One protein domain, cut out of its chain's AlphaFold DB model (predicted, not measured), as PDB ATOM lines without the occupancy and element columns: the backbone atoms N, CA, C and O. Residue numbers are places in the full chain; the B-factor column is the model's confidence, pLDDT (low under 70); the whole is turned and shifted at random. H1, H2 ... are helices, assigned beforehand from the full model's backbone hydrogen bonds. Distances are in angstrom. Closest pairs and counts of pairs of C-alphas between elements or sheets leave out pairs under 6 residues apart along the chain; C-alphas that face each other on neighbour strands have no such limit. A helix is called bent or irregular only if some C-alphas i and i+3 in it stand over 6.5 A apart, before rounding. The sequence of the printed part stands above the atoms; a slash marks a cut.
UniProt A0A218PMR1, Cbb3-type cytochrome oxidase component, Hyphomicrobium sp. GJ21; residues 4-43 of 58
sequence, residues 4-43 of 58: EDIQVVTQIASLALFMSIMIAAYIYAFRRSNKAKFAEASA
ATOM      1  N   GLU A   4      45.138  73.408 -15.178       79.44
ATOM      2  CA  GLU A   4      44.904  74.543 -14.282       79.44
ATOM      3  C   GLU A   4      43.632  74.352 -13.441       79.44
ATOM      4  O   GLU A   4      43.660  74.543 -12.226       79.44
ATOM      5  N   ASP A   5      42.546  73.861 -14.046       82.62
ATOM      6  CA  ASP A   5      41.295  73.577 -13.335       82.62
ATOM      7  C   ASP A   5      41.480  72.478 -12.283       82.62
ATOM      8  O   ASP A   5      40.984  72.587 -11.160       82.62
ATOM      9  N   ILE A   6      42.226  71.420 -12.615       85.94
ATOM     10  CA  ILE A   6      42.506  70.322 -11.677       85.94
ATOM     11  C   ILE A   6      43.348  70.837 -10.502       85.94
ATOM     12  O   ILE A   6      43.089  70.493  -9.345       85.94
ATOM     13  N   GLN A   7      44.336  71.690 -10.775       87.50
ATOM     14  CA  GLN A   7      45.182  72.288  -9.747       87.50
ATOM     15  C   GLN A   7      44.376  73.175  -8.784       87.50
ATOM     16  O   GLN A   7      44.530  73.062  -7.568       87.50
ATOM     17  N   VAL A   8      43.477  74.014  -9.297       91.12
ATOM     18  CA  VAL A   8      42.639  74.882  -8.454       91.12
ATOM     19  C   VAL A   8      41.664  74.055  -7.614       91.12
ATOM     20  O   VAL A   8      41.546  74.272  -6.405       91.12
ATOM     21  N   VAL A   9      41.005  73.062  -8.215       90.62
ATOM     22  CA  VAL A   9      40.054  72.192  -7.503       90.62
ATOM     23  C   VAL A   9      40.745  71.415  -6.384       90.62
ATOM     24  O   VAL A   9      40.225  71.343  -5.270       90.62
ATOM     25  N   THR A  10      41.931  70.865  -6.647       92.81
ATOM     26  CA  THR A  10      42.693  70.125  -5.632       92.81
ATOM     27  C   THR A  10      43.154  71.024  -4.488       92.81
ATOM     28  O   THR A  10      43.019  70.627  -3.334       92.81
ATOM     29  N   GLN A  11      43.594  72.255  -4.763       93.62
ATOM     30  CA  GLN A  11      43.952  73.216  -3.713       93.62
ATOM     31  C   GLN A  11      42.757  73.589  -2.828       93.62
ATOM     32  O   GLN A  11      42.877  73.589  -1.601       93.62
ATOM     33  N   ILE A  12      41.593  73.855  -3.427       95.88
ATOM     34  CA  ILE A  12      40.363  74.154  -2.678       95.88
ATOM     35  C   ILE A  12      39.949  72.949  -1.828       95.88
ATOM     36  O   ILE A  12      39.608  73.110  -0.655       95.88
ATOM     37  N   ALA A  13      40.025  71.736  -2.382       96.06
ATOM     38  CA  ALA A  13      39.725  70.510  -1.649       96.06
ATOM     39  C   ALA A  13      40.684  70.300  -0.466       96.06
ATOM     40  O   ALA A  13      40.236  69.992   0.640       96.06
ATOM     41  N   SER A  14      41.987  70.522  -0.660       96.12
ATOM     42  CA  SER A  14      42.985  70.448   0.410       96.12
ATOM     43  C   SER A  14      42.733  71.484   1.505       96.12
ATOM     44  O   SER A  14      42.801  71.145   2.686       96.12
ATOM     45  N   LEU A  15      42.390  72.722   1.138       96.88
ATOM     46  CA  LEU A  15      42.056  73.772   2.100       96.88
ATOM     47  C   LEU A  15      40.802  73.412   2.907       96.88
ATOM     48  O   LEU A  15      40.798  73.538   4.130       96.88
ATOM     49  N   ALA A  16      39.757  72.919   2.240       97.19
ATOM     50  CA  ALA A  16      38.530  72.478   2.896       97.19
ATOM     51  C   ALA A  16      38.793  71.314   3.868       97.19
ATOM     52  O   ALA A  16      38.288  71.311   4.996       97.19
ATOM     53  N   LEU A  17      39.637  70.356   3.473       97.19
ATOM     54  CA  LEU A  17      40.035  69.245   4.332       97.19
ATOM     55  C   LEU A  17      40.813  69.743   5.558       97.19
ATOM     56  O   LEU A  17      40.484  69.385   6.686       97.19
ATOM     57  N   PHE A  18      41.786  70.631   5.365       97.00
ATOM     58  CA  PHE A  18      42.552  71.207   6.468       97.00
ATOM     59  C   PHE A  18      41.656  71.967   7.459       97.00
ATOM     60  O   PHE A  18      41.706  71.727   8.668       97.00
ATOM     61  N   MET A  19      40.781  72.836   6.946       97.44
ATOM     62  CA  MET A  19      39.857  73.619   7.767       97.44
ATOM     63  C   MET A  19      38.874  72.734   8.535       97.44
ATOM     64  O   MET A  19      38.609  72.990   9.709       97.44
ATOM     65  N   SER A  20      38.360  71.669   7.916       97.44
ATOM     66  CA  SER A  20      37.435  70.752   8.593       97.44
ATOM     67  C   SER A  20      38.100  70.009   9.756       97.44
ATOM     68  O   SER A  20      37.507  69.920  10.834       97.44
ATOM     69  N   ILE A  21      39.352  69.566   9.596       96.69
ATOM     70  CA  ILE A  21      40.131  68.947  10.679       96.69
ATOM     71  C   ILE A  21      40.387  69.954  11.808       96.69
ATOM     72  O   ILE A  21      40.174  69.628  12.977       96.69
ATOM     73  N   MET A  22      40.785  71.187  11.479       96.12
ATOM     74  CA  MET A  22      40.989  72.255  12.469       96.12
ATOM     75  C   MET A  22      39.719  72.546  13.274       96.12
ATOM     76  O   MET A  22      39.770  72.613  14.503       96.12
ATOM     77  N   ILE A  23      38.572  72.674  12.604       96.38
ATOM     78  CA  ILE A  23      37.282  72.914  13.261       96.38
ATOM     79  C   ILE A  23      36.906  71.726  14.153       96.38
ATOM     80  O   ILE A  23      36.489  71.926  15.295       96.38
ATOM     81  N   ALA A  24      37.090  70.492  13.679       95.44
ATOM     82  CA  ALA A  24      36.816  69.296  14.471       95.44
ATOM     83  C   ALA A  24      37.691  69.237  15.734       95.44
ATOM     84  O   ALA A  24      37.179  68.982  16.828       95.44
ATOM     85  N   ALA A  25      38.986  69.539  15.605       90.56
ATOM     86  CA  ALA A  25      39.916  69.611  16.727       90.56
ATOM     87  C   ALA A  25      39.528  70.718  17.720       90.56
ATOM     88  O   ALA A  25      39.521  70.485  18.929       90.56
ATOM     89  N   TYR A  26      39.132  71.891  17.221       90.69
ATOM     90  CA  TYR A  26      38.651  72.996  18.049       90.69
ATOM     91  C   TYR A  26      37.401  72.588  18.841       90.69
ATOM     92  O   TYR A  26      37.382  72.659  20.069       90.69
ATOM     93  N   ILE A  27      36.373  72.064  18.169       92.12
ATOM     94  CA  ILE A  27      35.150  71.590  18.834       92.12
ATOM     95  C   ILE A  27      35.486  70.517  19.878       92.12
ATOM     96  O   ILE A  27      34.965  70.557  20.995       92.12
ATOM     97  N   TYR A  28      36.380  69.583  19.549       88.25
ATOM     98  CA  TYR A  28      36.817  68.543  20.472       88.25
ATOM     99  C   TYR A  28      37.518  69.113  21.713       88.25
ATOM    100  O   TYR A  28      37.199  68.694  22.828       88.25
ATOM    101  N   ALA A  29      38.430  70.072  21.545       84.00
ATOM    102  CA  ALA A  29      39.173  70.689  22.641       84.00
ATOM    103  C   ALA A  29      38.268  71.507  23.575       84.00
ATOM    104  O   ALA A  29      38.376  71.419  24.801       84.00
ATOM    105  N   PHE A  30      37.327  72.267  23.008       81.62
ATOM    106  CA  PHE A  30      36.438  73.140  23.778       81.62
ATOM    107  C   PHE A  30      35.204  72.431  24.348       81.62
ATOM    108  O   PHE A  30      34.523  72.990  25.216       81.62
ATOM    109  N   ARG A  31      34.930  71.188  23.938       83.44
ATOM    110  CA  ARG A  31      33.878  70.356  24.531       83.44
ATOM    111  C   ARG A  31      34.140  70.196  26.033       83.44
ATOM    112  O   ARG A  31      35.180  69.698  26.455       83.44
ATOM    113  N   ARG A  32      33.162  70.594  26.856       67.69
ATOM    114  CA  ARG A  32      33.260  70.682  28.332       67.69
ATOM    115  C   ARG A  32      33.787  69.403  29.004       67.69
ATOM    116  O   ARG A  32      34.505  69.496  29.988       67.69
ATOM    117  N   SER A  33      33.482  68.233  28.438       70.81
ATOM    118  CA  SER A  33      33.961  66.927  28.918       70.81
ATOM    119  C   SER A  33      35.455  66.669  28.679       70.81
ATOM    120  O   SER A  33      36.034  65.841  29.376       70.81
ATOM    121  N   ASN A  34      36.076  67.329  27.702       72.12
ATOM    122  CA  ASN A  34      37.480  67.115  27.348       72.12
ATOM    123  C   ASN A  34      38.406  68.139  28.006       72.12
ATOM    124  O   ASN A  34      39.578  67.842  28.203       72.12
ATOM    125  N   LYS A  35      37.886  69.305  28.420       69.50
ATOM    126  CA  LYS A  35      38.667  70.327  29.140       69.50
ATOM    127  C   LYS A  35      39.401  69.771  30.365       69.50
ATOM    128  O   LYS A  35      40.547  70.137  30.584       69.50
ATOM    129  N   ALA A  36      38.774  68.864  31.120       71.94
ATOM    130  CA  ALA A  36      39.405  68.213  32.271       71.94
ATOM    131  C   ALA A  36      40.606  67.343  31.861       71.94
ATOM    132  O   ALA A  36      41.656  67.430  32.482       71.94
ATOM    133  N   LYS A  37      40.481  66.589  30.762       73.38
ATOM    134  CA  LYS A  37      41.563  65.752  30.221       73.38
ATOM    135  C   LYS A  37      42.733  66.589  29.704       73.38
ATOM    136  O   LYS A  37      43.880  66.212  29.884       73.38
ATOM    137  N   PHE A  38      42.447  67.735  29.083       74.69
ATOM    138  CA  PHE A  38      43.486  68.666  28.636       74.69
ATOM    139  C   PHE A  38      44.184  69.367  29.808       74.69
ATOM    140  O   PHE A  38      45.402  69.501  29.781       74.69
ATOM    141  N   ALA A  39      43.443  69.764  30.849       75.69
ATOM    142  CA  ALA A  39      44.030  70.324  32.066       75.69
ATOM    143  C   ALA A  39      44.937  69.300  32.771       75.69
ATOM    144  O   ALA A  39      46.075  69.618  33.111       75.69
ATOM    145  N   GLU A  40      44.470  68.060  32.910       75.44
ATOM    146  CA  GLU A  40      45.241  66.948  33.476       75.44
ATOM    147  C   GLU A  40      46.509  66.652  32.659       75.44
ATOM    148  O   GLU A  40      47.602  66.602  33.219       75.44
ATOM    149  N   ALA A  41      46.398  66.559  31.329       78.25
ATOM    150  CA  ALA A  41      47.544  66.347  30.446       78.25
ATOM    151  C   ALA A  41      48.559  67.505  30.492       78.25
ATOM    152  O   ALA A  41      49.760  67.271  30.401       78.25
ATOM    153  N   SER A  42      48.102  68.751  30.666       77.44
ATOM    154  CA  SER A  42      48.998  69.912  30.797       77.44
ATOM    155  C   SER A  42      49.717  69.984  32.147       77.44
ATOM    156  O   SER A  42      50.794  70.567  32.232       77.44
ATOM    157  N   ALA A  43      49.140  69.387  33.193       72.50
ATOM    158  CA  ALA A  43      49.715  69.351  34.536       72.50
ATOM    159  C   ALA A  43      50.663  68.160  34.752       72.50
ATOM    160  O   ALA A  43      51.419  68.154  35.719       72.50
TER     161      ALA A  43
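AT A GLANCE: This is residues 4 to 43 of the 58 residues of the protein "Cbb3-type cytochrome oxidase component" of Hyphomicrobium sp. GJ21 (UniProt A0A218PMR1). One long helix, H1, 39.0 A from first to last C-alpha, makes most of the 49 A length of the printed part, and a short helix, H2, turns off at its end, the two making an L with one long and one short arm. The helices meet only at the corner, and most of H1, residues 4 to 28, sticks out free. The printed part has 40 residues with two named helices, H1 then H2, and no named strand; the class is all helix. It is extended, with a radius of gyration of the C-alphas of 15.9 A, and spans 49 by 17 by 6 A along its three main axes.

HOW THE PARTS SIT: H1, residues 4 to 30, is joined by a tight link of one residue, Arg 31, to H2, residues 32 to 43. H1 and H2 only just touch, and only at the corner by their link, with 3 pairs of C-alphas within 8 A. The closest C-alphas are those of Ala 29 and Lys 35, 6.5 A apart. H1 touches H2 with residues 28 to 29 alone, and H2 touches H1 with residues 34 to 38 alone. Their lines are about perpendicular, at 84 degrees, and their centres are 26.1 A apart. In H1 every O i to N i+4 pair is within hydrogen-bond range; in H2, 6 of 8 are.

IN THESE COORDINATES: H1 begins at C-alpha 4, at (44.904, 74.543, -14.282), and ends at C-alpha 30, at (36.438, 73.140, 23.778), 39.0 A from first to last C-alpha. H2 runs 17.6 A from C-alpha 32 to C-alpha 43, which is at (49.715, 69.351, 34.536). H2 is irregular, but only just: C-alphas 33 and 36 are 6.52 A apart, and its line is a rough one.

THE WHOLE: The C-alphas of Glu 4 and Ala 43 are the two farthest apart, at 49.3 A. The printed part has no cut and no long link. The mean pLDDT of the printed part is 86.2, with 92 for H1 and 73 for H2; residues 32 and 35 are under 70.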